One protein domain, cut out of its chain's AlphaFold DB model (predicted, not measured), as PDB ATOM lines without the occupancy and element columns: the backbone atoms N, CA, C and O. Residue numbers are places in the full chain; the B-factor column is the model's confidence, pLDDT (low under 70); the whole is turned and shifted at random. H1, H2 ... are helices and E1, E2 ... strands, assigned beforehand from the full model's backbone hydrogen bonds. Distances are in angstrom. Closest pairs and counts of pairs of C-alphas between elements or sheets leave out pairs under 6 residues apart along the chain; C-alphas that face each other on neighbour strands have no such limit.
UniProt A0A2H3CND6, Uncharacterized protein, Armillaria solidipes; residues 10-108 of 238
ATOM      1  N   GLY A  10      57.553  77.883 105.110       84.25
ATOM      2  CA  GLY A  10      57.170  76.751 104.284       84.25
ATOM      3  C   GLY A  10      58.078  76.490 103.100       84.25
ATOM      4  O   GLY A  10      59.275  76.785 103.104       84.25
ATOM      5  N   LYS A  11      57.450  75.953 102.053       87.25
ATOM      6  CA  LYS A  11      58.112  75.556 100.817       87.25
ATOM      7  C   LYS A  11      58.891  76.712 100.188       87.25
ATOM      8  O   LYS A  11      58.395  77.836 100.090       87.25
ATOM      9  N   CYS A  12      60.091  76.401  99.705       88.19
ATOM     10  CA  CYS A  12      60.861  77.291  98.853       88.19
ATOM     11  C   CYS A  12      60.181  77.433  97.483       88.19
ATOM     12  O   CYS A  12      59.927  76.440  96.795       88.19
ATOM     13  N   ILE A  13      59.886  78.670  97.093       85.50
ATOM     14  CA  ILE A  13      59.210  79.020  95.837       85.50
ATOM     15  C   ILE A  13      60.179  79.459  94.733       85.50
ATOM     16  O   ILE A  13      59.742  79.752  93.625       85.50
ATOM     17  N   GLN A  14      61.484  79.509  95.018       81.81
ATOM     18  CA  GLN A  14      62.492  79.958  94.061       81.81
ATOM     19  C   GLN A  14      62.749  78.911  92.965       81.81
ATOM     20  O   GLN A  14      62.933  77.717  93.236       81.81
ATOM     21  N   ASP A  15      62.778  79.382  91.718       77.38
ATOM     22  CA  ASP A  15      63.122  78.582  90.546       77.38
ATOM     23  C   ASP A  15      64.647  78.477  90.397       77.38
ATOM     24  O   ASP A  15      65.358  79.474  90.266       77.38
ATOM     25  N   ILE A  16      65.152  77.246  90.369       69.81
ATOM     26  CA  ILE A  16      66.541  76.930  90.046       69.81
ATOM     27  C   ILE A  16      66.652  76.881  88.518       69.81
ATOM     28  O   ILE A  16      65.973  76.094  87.850       69.81
ATOM     29  N   ASN A  17      67.509  77.738  87.958       63.97
ATOM     30  CA  ASN A  17      67.806  77.821  86.522       63.97
ATOM     31  C   ASN A  17      66.560  77.964  85.620       63.97
ATOM     32  O   ASN A  17      66.523  77.409  84.523       63.97
ATOM     33  N   SER A  18      65.531  78.683  86.088       63.94
ATOM     34  CA  SER A  18      64.301  79.030  85.342       63.94
ATOM     35  C   SER A  18      63.445  77.859  84.826       63.94
ATOM     36  O   SER A  18      62.494  78.090  84.083       63.94
ATOM     37  N   ILE A  19      63.760  76.612  85.196       64.50
ATOM     38  CA  ILE A  19      63.058  75.404  84.719       64.50
ATOM     39  C   ILE A  19      62.621  74.505  85.886       64.50
ATOM     40  O   ILE A  19      61.594  73.833  85.786       64.50
ATOM     41  N   GLN A  20      63.358  74.484  87.003       78.25
ATOM     42  CA  GLN A  20      63.108  73.547  88.098       78.25
ATOM     43  C   GLN A  20      62.908  74.263  89.435       78.25
ATOM     44  O   GLN A  20      63.841  74.818  90.005       78.25
ATOM     45  N   ARG A  21      61.696  74.184  89.991       82.75
ATOM     46  CA  ARG A  21      61.407  74.671  91.349       82.75
ATOM     47  C   ARG A  21      62.260  73.959  92.388       82.75
ATOM     48  O   ARG A  21      62.426  72.736  92.331       82.75
ATOM     49  N   CYS A  22      62.732  74.713  93.376       87.88
ATOM     50  CA  CYS A  22      63.343  74.130  94.559       87.88
ATOM     51  C   CYS A  22      62.357  73.166  95.254       87.88
ATOM     52  O   CYS A  22      61.178  73.473  95.433       87.88
ATOM     53  N   GLN A  23      62.844  71.988  95.654       88.56
ATOM     54  CA  GLN A  23      62.041  70.978  96.361       88.56
ATOM     55  C   GLN A  23      62.160  71.084  97.890       88.56
ATOM     56  O   GLN A  23      61.672  70.221  98.612       88.56
ATOM     57  N   CYS A  24      62.804  72.140  98.398       89.25
ATOM     58  CA  CYS A  24      62.915  72.394  99.830       89.25
ATOM     59  C   CYS A  24      61.527  72.695 100.408       89.25
ATOM     60  O   CYS A  24      60.919  73.707 100.058       89.25
ATOM     61  N   LEU A  25      61.012  71.807 101.259       86.50
ATOM     62  CA  LEU A  25      59.651  71.903 101.802       86.50
ATOM     63  C   LEU A  25      59.525  72.899 102.961       86.50
ATOM     64  O   LEU A  25      58.431  73.398 103.198       86.50
ATOM     65  N   TRP A  26      60.632  73.207 103.638       86.19
ATOM     66  CA  TRP A  26      60.663  74.045 104.833       86.19
ATOM     67  C   TRP A  26      61.946  74.868 104.888       86.19
ATOM     68  O   TRP A  26      62.995  74.432 104.404       86.19
ATOM     69  N   PHE A  27      61.880  76.039 105.514       86.88
ATOM     70  CA  PHE A  27      63.067  76.791 105.897       86.88
ATOM     71  C   PHE A  27      63.701  76.168 107.141       86.88
ATOM     72  O   PHE A  27      63.090  76.148 108.208       86.88
ATOM     73  N   PHE A  28      64.950  75.726 107.018       87.19
ATOM     74  CA  PHE A  28      65.770  75.336 108.159       87.19
ATOM     75  C   PHE A  28      66.903  76.348 108.326       87.19
ATOM     76  O   PHE A  28      67.690  76.503 107.390       87.19
ATOM     77  N   PRO A  29      67.030  77.028 109.476       82.12
ATOM     78  CA  PRO A  29      68.171  77.900 109.716       82.12
ATOM     79  C   PRO A  29      69.484  77.104 109.788       82.12
ATOM     80  O   PRO A  29      69.467  75.906 110.092       82.12
ATOM     81  N   PRO A  30      70.645  77.735 109.539       85.19
ATOM     82  CA  PRO A  30      71.925  77.051 109.624       85.19
ATOM     83  C   PRO A  30      72.218  76.633 111.068       85.19
ATOM     84  O   PRO A  30      72.126  77.439 111.991       85.19
ATOM     85  N   GLN A  31      72.664  75.390 111.258       82.88
ATOM     86  CA  GLN A  31      72.954  74.828 112.584       82.88
ATOM     87  C   GLN A  31      74.069  75.577 113.347       82.88
ATOM     88  O   GLN A  31      74.146  75.496 114.571       82.88
ATOM     89  N   SER A  32      74.931  76.313 112.636       85.50
ATOM     90  CA  SER A  32      75.934  77.200 113.231       85.50
ATOM     91  C   SER A  32      75.388  78.630 113.360       85.50
ATOM     92  O   SER A  32      75.120  79.250 112.328       85.50
ATOM     93  N   PRO A  33      75.327  79.212 114.577       81.94
ATOM     94  CA  PRO A  33      74.943  80.614 114.785       81.94
ATOM     95  C   PRO A  33      75.893  81.641 114.149       81.94
ATOM     96  O   PRO A  33      75.583  82.826 114.131       81.94
ATOM     97  N   LEU A  34      77.066  81.204 113.671       84.88
ATOM     98  CA  LEU A  34      78.055  82.050 112.991       84.88
ATOM     99  C   LEU A  34      77.763  82.229 111.490       84.88
ATOM    100  O   LEU A  34      78.426  83.029 110.835       84.88
ATOM    101  N   LEU A  35      76.815  81.466 110.940       85.50
ATOM    102  CA  LEU A  35      76.347  81.600 109.560       85.50
ATOM    103  C   LEU A  35      75.127  82.525 109.496       85.50
ATOM    104  O   LEU A  35      74.403  82.674 110.483       85.50
ATOM    105  N   ASP A  36      74.876  83.106 108.321       82.44
ATOM    106  CA  ASP A  36      73.716  83.970 108.096       82.44
ATOM    107  C   ASP A  36      72.404  83.206 108.332       82.44
ATOM    108  O   ASP A  36      71.996  82.351 107.546       82.44
ATOM    109  N   GLN A  37      71.728  83.553 109.427       82.75
ATOM    110  CA  GLN A  37      70.470  82.945 109.862       82.75
ATOM    111  C   GLN A  37      69.293  83.243 108.920       82.75
ATOM    112  O   GLN A  37      68.214  82.684 109.105       82.75
ATOM    113  N   ASN A  38      69.491  84.090 107.907       81.62
ATOM    114  CA  ASN A  38      68.521  84.350 106.847       81.62
ATOM    115  C   ASN A  38      68.676  83.399 105.647       81.62
ATOM    116  O   ASN A  38      67.905  83.525 104.698       81.62
ATOM    117  N   ILE A  39      69.628  82.460 105.657       83.81
ATOM    118  CA  ILE A  39      69.849  81.483 104.578       83.81
ATOM    119  C   ILE A  39      69.385  80.093 105.024       83.81
ATOM    120  O   ILE A  39      69.722  79.629 106.109       83.81
ATOM    121  N   CYS A  40      68.628  79.395 104.174       87.56
ATOM    122  CA  CYS A  40      68.176  78.037 104.459       87.56
ATOM    123  C   CYS A  40      69.328  77.032 104.329       87.56
ATOM    124  O   CYS A  40      69.881  76.850 103.242       87.56
ATOM    125  N   GLY A  41      69.639  76.317 105.409       88.25
ATOM    126  CA  GLY A  41      70.699  75.308 105.458       88.25
ATOM    127  C   GLY A  41      70.479  74.093 104.548       88.25
ATOM    128  O   GLY A  41      71.445  73.398 104.250       88.25
ATOM    129  N   LEU A  42      69.248  73.842 104.076       88.56
ATOM    130  CA  LEU A  42      68.959  72.743 103.143       88.56
ATOM    131  C   LEU A  42      69.130  73.110 101.664       88.56
ATOM    132  O   LEU A  42      69.478  72.242 100.867       88.56
ATOM    133  N   CYS A  43      68.842  74.355 101.267       89.25
ATOM    134  CA  CYS A  43      68.810  74.733  99.846       89.25
ATOM    135  C   CYS A  43      69.638  75.965  99.470       89.25
ATOM    136  O   CYS A  43      69.701  76.295  98.290       89.25
ATOM    137  N   GLY A  44      70.245  76.662 100.434       87.25
ATOM    138  CA  GLY A  44      71.039  77.871 100.193       87.25
ATOM    139  C   GLY A  44      70.232  79.113  99.793       87.25
ATOM    140  O   GLY A  44      70.810  80.187  99.665       87.25
ATOM    141  N   HIS A  45      68.911  79.008  99.620       85.38
ATOM    142  CA  HIS A  45      68.048  80.151  99.322       85.38
ATOM    143  C   HIS A  45      67.683  80.934 100.590       85.38
ATOM    144  O   HIS A  45      67.579  80.369 101.681       85.38
ATOM    145  N   GLY A  46      67.443  82.238 100.441       81.06
ATOM    146  CA  GLY A  46      67.087  83.116 101.558       81.06
ATOM    147  C   GLY A  46      65.727  82.795 102.201       81.06
ATOM    148  O   GLY A  46      64.849  82.180 101.594       81.06
ATOM    149  N   ILE A  47      65.506  83.283 103.420       80.81
ATOM    150  CA  ILE A  47      64.255  83.147 104.189       80.81
ATOM    151  C   ILE A  47      63.037  83.749 103.468       80.81
ATOM    152  O   ILE A  47      61.900  83.332 103.677       80.81
ATOM    153  N   HIS A  48      63.281  84.715 102.583       79.06
ATOM    154  CA  HIS A  48      62.285  85.330 101.712       79.06
ATOM    155  C   HIS A  48      61.877  84.431 100.530       79.06
ATOM    156  O   HIS A  48      60.722  84.451 100.126       79.06
ATOM    157  N   ALA A  49      62.759  83.539 100.066       81.88
ATOM    158  CA  ALA A  49      62.420  82.526  99.064       81.88
ATOM    159  C   ALA A  49      61.488  81.418  99.592       81.88
ATOM    160  O   ALA A  49      61.058  80.570  98.814       81.88
ATOM    161  N   HIS A  50      61.184  81.399 100.894       87.25
ATOM    162  CA  HIS A  50      60.327  80.411 101.545       87.25
ATOM    163  C   HIS A  50      58.984  81.042 101.920       87.25
ATOM    164  O   HIS A  50      58.949  82.110 102.539       87.25
ATOM    165  N   ALA A  51      57.884  80.373 101.568       86.31
ATOM    166  CA  ALA A  51      56.535  80.872 101.816       86.31
ATOM    167  C   ALA A  51      56.284  81.130 103.314       86.31
ATOM    168  O   ALA A  51      56.595  80.297 104.165       86.31
ATOM    169  N   ASP A  52      55.686  82.269 103.655       85.88
ATOM    170  CA  ASP A  52      55.143  82.516 104.993       85.88
ATOM    171  C   ASP A  52      53.635  82.276 104.959       85.88
ATOM    172  O   ASP A  52      52.935  82.955 104.217       85.88
ATOM    173  N   TYR A  53      53.117  81.351 105.761       82.88
ATOM    174  CA  TYR A  53      51.671  81.117 105.833       82.88
ATOM    175  C   TYR A  53      50.941  82.116 106.752       82.88
ATOM    176  O   TYR A  53      49.710  82.162 106.748       82.88
ATOM    177  N   VAL A  54      51.682  82.915 107.532       80.06
ATOM    178  CA  VAL A  54      51.170  83.881 108.519       80.06
ATOM    179  C   VAL A  54      51.079  85.297 107.939       80.06
ATOM    180  O   VAL A  54      50.104  86.007 108.197       80.06
ATOM    181  N   SER A  55      52.086  85.722 107.165       82.62
ATOM    182  CA  SER A  55      52.127  87.070 106.572       82.62
ATOM    183  C   SER A  55      50.901  87.325 105.689       82.62
ATOM    184  O   SER A  55      50.573  86.518 104.821       82.62
ATOM    185  N   THR A  56      50.229  88.461 105.877       82.75
ATOM    186  CA  THR A  56      49.088  88.873 105.037       82.75
ATOM    187  C   THR A  56      49.521  89.320 103.645       82.75
ATOM    188  O   THR A  56      48.833  89.046 102.667       82.75
ATOM    189  N   VAL A  57      50.677  89.976 103.574       84.94
ATOM    190  CA  VAL A  57      51.222  90.623 102.382       84.94
ATOM    191  C   VAL A  57      52.569  90.000 102.026       84.94
ATOM    192  O   VAL A  57      53.364  89.638 102.901       84.94
ATOM    193  N   VAL A  58      52.831  89.907 100.728       86.50
ATOM    194  CA  VAL A  58      54.144  89.616 100.155       86.50
ATOM    195  C   VAL A  58      54.609  90.826  99.343       86.50
ATOM    196  O   VAL A  58      53.840  91.449  98.616       86.50
ATOM    197  N   HIS A  59      55.873  91.196  99.512       86.06
ATOM    198  CA  HIS A  59      56.505  92.315  98.825       86.06
ATOM    199  C   HIS A  59      57.278  91.798  97.615       86.06
ATOM    200  O   HIS A  59      58.287  91.115  97.783       86.06
ATOM    201  N   HIS A  60      56.834  92.126  96.405       85.31
ATOM    202  CA  HIS A  60      57.471  91.697  95.162       85.31
ATOM    203  C   HIS A  60      58.325  92.797  94.525       85.31
ATOM    204  O   HIS A  60      57.870  93.927  94.349       85.31
ATOM    205  N   TYR A  61      59.544  92.454  94.105       85.75
ATOM    206  CA  TYR A  61      60.388  93.326  93.285       85.75
ATOM    207  C   TYR A  61      60.538  92.740  91.881       85.75
ATOM    208  O   TYR A  61      61.178  91.710  91.678       85.75
ATOM    209  N   SER A  62      59.923  93.394  90.897       76.50
ATOM    210  CA  SER A  62      59.792  92.879  89.527       76.50
ATOM    211  C   SER A  62      61.127  92.692  88.800       76.50
ATOM    212  O   SER A  62      61.242  91.796  87.970       76.50
ATOM    213  N   VAL A  63      62.143  93.499  89.128       78.50
ATOM    214  CA  VAL A  63      63.447  93.521  88.437       78.50
ATOM    215  C   VAL A  63      64.233  92.216  88.611       78.50
ATOM    216  O   VAL A  63      64.951  91.808  87.704       78.50
ATOM    217  N   ASN A  64      64.114  91.562  89.770       74.88
ATOM    218  CA  ASN A  64      64.865  90.346  90.113       74.88
ATOM    219  C   ASN A  64      64.000  89.235  90.727       74.88
ATOM    220  O   ASN A  64      64.536  88.229  91.182       74.88
ATOM    221  N   GLN A  65      62.680  89.426  90.756       74.81
ATOM    222  CA  GLN A  65      61.716  88.494  91.330       74.81
ATOM    223  C   GLN A  65      61.929  88.234  92.848       74.81
ATOM    224  O   GLN A  65      61.514  87.184  93.338       74.81
ATOM    225  N   CYS A  66      62.509  89.181  93.626       79.06
ATOM    226  CA  CYS A  66      62.467  89.126  95.109       79.06
ATOM    227  C   CYS A  66      60.994  89.025  95.527       79.06
ATOM    228  O   CYS A  66      60.157  89.792  95.050       79.06
ATOM    229  N   ALA A  67      60.692  88.103  96.431       82.44
ATOM    230  CA  ALA A  67      59.422  88.021  97.135       82.44
ATOM    231  C   ALA A  67      59.749  88.034  98.627       82.44
ATOM    232  O   ALA A  67      60.397  87.113  99.102       82.44
ATOM    233  N   ALA A  68      59.356  89.069  99.364       82.12
ATOM    234  CA  ALA A  68      59.607  89.180 100.796       82.12
ATOM    235  C   ALA A  68      58.303  89.095 101.588       82.12
ATOM    236  O   ALA A  68      57.468  89.996 101.559       82.12
ATOM    237  N   TYR A  69      58.146  88.010 102.340       81.38
ATOM    238  CA  TYR A  69      57.063  87.860 103.306       81.38
ATOM    239  C   TYR A  69      57.411  88.548 104.627       81.38
ATOM    240  O   TYR A  69      58.402  88.176 105.275       81.38
ATOM    241  N   VAL A  70      56.597  89.526 105.030       74.00
ATOM    242  CA  VAL A  70      56.869  90.405 106.173       74.00
ATOM    243  C   VAL A  70      55.612  90.547 107.037       74.00
ATOM    244  O   VAL A  70      54.605  91.093 106.599       74.00
ATOM    245  N   GLN A  71      55.673  90.075 108.286       68.81
ATOM    246  CA  GLN A  71      54.510  90.035 109.193       68.81
ATOM    247  C   GLN A  71      54.155  91.402 109.803       68.81
ATOM    248  O   GLN A  71      53.010  91.650 110.171       68.81
ATOM    249  N   LYS A  72      55.144  92.290 109.934       62.34
ATOM    250  CA  LYS A  72      54.994  93.693 110.341       62.34
ATOM    251  C   LYS A  72      55.963  94.500 109.506       62.34
ATOM    252  O   LYS A  72      57.156  94.371 109.745       62.34
ATOM    253  N   THR A  73      55.483  95.278 108.544       56.66
ATOM    254  CA  THR A  73      56.317  95.971 107.553       56.66
ATOM    255  C   THR A  73      57.063  97.160 108.158       56.66
ATOM    256  O   THR A  73      56.441  98.193 108.417       56.66
ATOM    257  N   PRO A  74      58.393  97.106 108.358       59.84
ATOM    258  CA  PRO A  74      59.163  98.283 108.709       59.84
ATOM    259  C   PRO A  74      59.635  98.850 107.373       59.84
ATOM    260  O   PRO A  74      60.467  98.243 106.705       59.84
ATOM    261  N   LEU A  75      59.101 100.001 106.960       62.47
ATOM    262  CA  LEU A  75      59.387 100.595 105.640       62.47
ATOM    263  C   LEU A  75      60.893 100.793 105.360       62.47
ATOM    264  O   LEU A  75      61.292 100.900 104.208       62.47
ATOM    265  N   VAL A  76      61.715 100.796 106.416       66.25
ATOM    266  CA  VAL A  76      63.180 100.943 106.411       66.25
ATOM    267  C   VAL A  76      63.975  99.622 106.361       66.25
ATOM    268  O   VAL A  76      65.204  99.658 106.357       66.25
ATOM    269  N   GLN A  77      63.330  98.448 106.357       71.31
ATOM    270  CA  GLN A  77      64.025  97.164 106.158       71.31
ATOM    271  C   GLN A  77      64.347  96.918 104.672       71.31
ATOM    272  O   GLN A  77      63.648  97.394 103.778       71.31
ATOM    273  N   ARG A  78      65.411  96.148 104.409       74.38
ATOM    274  CA  ARG A  78      65.851  95.735 103.062       74.38
ATOM    275  C   ARG A  78      65.424  94.289 102.765       74.38
ATOM    276  O   ARG A  78      65.458  93.466 103.676       74.38
ATOM    277  N   CYS A  79      65.065  93.970 101.513       76.44
ATOM    278  CA  CYS A  79      64.945  92.571 101.051       76.44
ATOM    279  C   CYS A  79      66.338  91.923 101.048       76.44
ATOM    280  O   CYS A  79      67.365  92.606 101.039       76.44
ATOM    281  N   THR A  80      66.384  90.600 100.910       70.62
ATOM    282  CA  THR A  80      67.618  89.864 100.580       70.62
ATOM    283  C   THR A  80      68.218  90.269  99.228       70.62
ATOM    284  O   THR A  80      69.344  89.891  98.937       70.62
ATOM    285  N   CYS A  81      67.503  91.047  98.403       76.88
ATOM    286  CA  CYS A  81      68.043  91.689  97.200       76.88
ATOM    287  C   CYS A  81      68.596  93.112  97.422       76.88
ATOM    288  O   CYS A  81      68.746  93.864  96.461       76.88
ATOM    289  N   GLU A  82      68.858  93.497  98.674       81.44
ATOM    290  CA  GLU A  82      69.436  94.778  99.117       81.44
ATOM    291  C   GLU A  82      68.571  96.039  98.908       81.44
ATOM    292  O   GLU A  82      68.777  97.028  99.619       81.44
ATOM    293  N   ALA A  83      67.581  96.013  98.008       82.06
ATOM    294  CA  ALA A  83      66.579  97.071  97.837       82.06
ATOM    295  C   ALA A  83      65.675  97.217  99.078       82.06
ATOM    296  O   ALA A  83      65.482  96.258  99.836       82.06
ATOM    297  N   GLN A  84      65.102  98.405  99.302       83.12
ATOM    298  CA  GLN A  84      64.221  98.637 100.452       83.12
ATOM    299  C   GLN A  84      62.861  97.969 100.228       83.12
ATOM    300  O   GLN A  84      62.378  97.874  99.099       83.12
ATOM    301  N   LEU A  85      62.192  97.537 101.299       78.56
ATOM    302  CA  LEU A  85      60.841  96.967 101.204       78.56
ATOM    303  C   LEU A  85      59.805  97.967 100.665       78.56
ATOM    304  O   LEU A  85      58.801  97.542 100.098       78.56
ATOM    305  N   CYS A  86      60.048  99.276 100.794       81.25
ATOM    306  CA  CYS A  86      59.224 100.311 100.166       81.25
ATOM    307  C   CYS A  86      59.384 100.386  98.636       81.25
ATOM    308  O   CYS A  86      58.477 100.872  97.970       81.25
ATOM    309  N   ASP A  87      60.490  99.875  98.079       85.44
ATOM    310  CA  ASP A  87      60.708  99.768  96.627       85.44
ATOM    311  C   ASP A  87      59.993  98.537  96.028       85.44
ATOM    312  O   ASP A  87      59.983  98.340  94.812       85.44
ATOM    313  N   HIS A  88      59.408  97.681  96.876       86.50
ATOM    314  CA  HIS A  88      58.680  96.479  96.477       86.50
ATOM    315  C   HIS A  88      57.173  96.741  96.412       86.50
ATOM    316  O   HIS A  88      56.592  97.369  97.299       86.50
ATOM    317  N   ILE A  89      56.517  96.158  95.413       87.94
ATOM    318  CA  ILE A  89      55.062  96.178  95.280       87.94
ATOM    319  C   ILE A  89      54.474  95.179  96.281       87.94
ATOM    320  O   ILE A  89      54.705  93.975  96.183       87.94
ATOM    321  N   ALA A  90      53.716  95.686  97.249       87.19
ATOM    322  CA  ALA A  90      52.930  94.873  98.166       87.19
ATOM    323  C   ALA A  90      51.733  94.240  97.437       87.19
ATOM    324  O   ALA A  90      50.944  94.952  96.816       87.19
ATOM    325  N   THR A  91      51.570  92.923  97.550       87.44
ATOM    326  CA  THR A  91      50.371  92.197  97.102       87.44
ATOM    327  C   THR A  91      49.886  91.245  98.188       87.44
ATOM    328  O   THR A  91      50.651  90.859  99.075       87.44
ATOM    329  N   ASP A  92      48.627  90.816  98.101       88.12
ATOM    330  CA  ASP A  92      48.111  89.751  98.959       88.12
ATOM    331  C   ASP A  92      48.969  88.490  98.827       88.12
ATOM    332  O   ASP A  92      49.407  88.118  97.734       88.12
ATOM    333  N   ASN A  93      49.230  87.830  99.952       86.50
ATOM    334  CA  ASN A  93      50.005  86.600  99.976       86.50
ATOM    335  C   ASN A  93      49.134  85.397  99.553       86.50
ATOM    336  O   ASN A  93      48.271  84.980 100.332       86.50
ATOM    337  N   PRO A  94      49.383  84.764  98.387       83.50
ATOM    338  CA  PRO A  94      48.578  83.634  97.912       83.50
ATOM    339  C   PRO A  94      48.798  82.351  98.728       83.50
ATOM    340  O   PRO A  94      48.027  81.404  98.596       83.50
ATOM    341  N   TYR A  95      49.835  82.307  99.569       82.94
ATOM    342  CA  TYR A  95      50.126  81.197 100.476       82.94
ATOM    343  C   TYR A  95      49.609  81.441 101.896       82.94
ATOM    344  O   TYR A  95      49.891  80.642 102.782       82.94
ATOM    345  N   ARG A  96      48.876  82.528 102.163       83.81
ATOM    346  CA  ARG A  96      48.358  82.799 103.508       83.81
ATOM    347  C   ARG A  96      47.346  81.724 103.925       83.81
ATOM    348  O   ARG A  96      46.326  81.544 103.262       83.81
ATOM    349  N   SER A  97      47.569  81.072 105.067       76.06
ATOM    350  CA  SER A  97      46.553  80.201 105.667       76.06
ATOM    351  C   SER A  97      45.434  81.034 106.301       76.06
ATOM    352  O   SER A  97      45.690  82.058 106.942       76.06
ATOM    353  N   ALA A  98      44.185  80.584 106.161       68.38
ATOM    354  CA  ALA A  98      43.060  81.148 106.909       68.38
ATOM    355  C   ALA A  98      43.211  80.901 108.422       68.38
ATOM    356  O   ALA A  98      42.881  81.776 109.221       68.38
ATOM    357  N   GLU A  99      43.792  79.754 108.787       69.94
ATOM    358  CA  GLU A  99      44.086  79.334 110.156       69.94
ATOM    359  C   GLU A  99      45.601  79.075 110.267       69.94
ATOM    360  O   GLU A  99      46.071  77.966 109.996       69.94
ATOM    361  N   PRO A 100      46.416  80.101 110.596       60.41
ATOM    362  CA  PRO A 100      47.877  79.975 110.630       60.41
ATOM    363  C   PRO A 100      48.382  78.959 111.659       60.41
ATOM    364  O   PRO A 100      49.476  78.424 111.513       60.41
ATOM    365  N   TRP A 101      47.578  78.673 112.684       58.84
ATOM    366  CA  TRP A 101      47.895  77.715 113.739       58.84
ATOM    367  C   TRP A 101      47.822  76.264 113.253       58.84
ATOM    368  O   TRP A 101      48.688  75.485 113.617       58.84
ATOM    369  N   ASN A 102      46.909  75.918 112.340       59.28
ATOM    370  CA  ASN A 102      46.836  74.568 111.757       59.28
ATOM    371  C   ASN A 102      48.018  74.287 110.814       59.28
ATOM    372  O   ASN A 102      48.279  73.147 110.446       59.28
ATOM    373  N   VAL A 103      48.762  75.325 110.416       55.22
ATOM    374  CA  VAL A 103      50.028  75.132 109.707       55.22
ATOM    375  C   VAL A 103      51.041  74.464 110.639       55.22
ATOM    376  O   VAL A 103      51.844  73.692 110.137       55.22
ATOM    377  N   LEU A 104      50.973  74.676 111.968       53.66
ATOM    378  CA  LEU A 104      51.814  73.968 112.946       53.66
ATOM    379  C   LEU A 104      51.545  72.455 112.987       53.66
ATOM    380  O   LEU A 104      52.498  71.701 113.173       53.66
ATOM    381  N   ASP A 105      50.318  71.998 112.719       49.72
ATOM    382  CA  ASP A 105      50.005  70.560 112.646       49.72
ATOM    383  C   ASP A 105      50.707  69.883 111.453       49.72
ATOM    384  O   ASP A 105      51.191  68.760 111.580       49.72
ATOM    385  N   TYR A 106      50.920  70.593 110.334       51.81
ATOM    386  CA  TYR A 106      51.770  70.098 109.235       51.81
ATOM    387  C   TYR A 106      53.255  69.928 109.625       51.81
ATOM    388  O   TYR A 106      53.987  69.261 108.893       51.81
ATOM    389  N   PHE A 107      53.716  70.494 110.751       52.41
ATOM    390  CA  PHE A 107      55.046  70.208 111.321       52.41
ATOM    391  C   PHE A 107      55.018  69.050 112.341       52.41
ATOM    392  O   PHE A 107      56.084  68.640 112.791       52.41
ATOM    393  N   GLN A 108      53.844  68.525 112.724       46.12
ATOM    394  CA  GLN A 108      53.715  67.300 113.535       46.12
ATOM    395  C   GLN A 108      53.463  66.050 112.678       46.12
ATOM    396  O   GLN A 108      53.980  64.978 112.993       46.12
TER     397      GLN A 108
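AT A GLANCE: This is residues 10 to 108 of the 238 residues of an uncharacterized protein of Armillaria solidipes (UniProt A0A2H3CND6). Little regular structure: a small three-stranded sheet lies at one end of a mostly looped model, a long looped stretch, residues 10 to 56, makes the other part, and short H1 is off the sheet. The printed part has 99 residues, 17 in named elements, E1, E2, E3, H1 along the chain; the class is mixed, helices and strands. The sheet, E2 - E1 - E3, is antiparallel. The whole is compact, radius of gyration of the C-alphas 13.6 A, spanning 36 by 32 by 31 A.

HOW THE PARTS SIT: Inner strand E1, residues 57 to 61, forms a hairpin with E2, residues 66 to 69, at 164 degrees; N 59 and O 68 are 2.9 A apart, within hydrogen-bond range. E3, residues 89 to 92, is antiparallel to E1 at 145 degrees, with N 60 and O 89 at 2.8 A. H1, residues 102 to 105, is not on the sheet; its one O i to N i+3 pair is within range, and it is too short for i+4 pairs.

IN THESE COORDINATES: E1, 13.2 A long, begins at C-alpha 57 (51.222, 90.623, 102.382). E2 measures 9.9 A, E3 10.2 A and H1 5.2 A, ending at C-alpha 105 (50.005, 70.560, 112.646).

THE WHOLE: The C-alphas farthest apart, Val 63 and Gln 108, are 37.6 A apart. The printed part has no cut; E2 to E3 is a long link. pLDDT is under 70 at residues 16 to 19, 71 to 76 and 98 to 108.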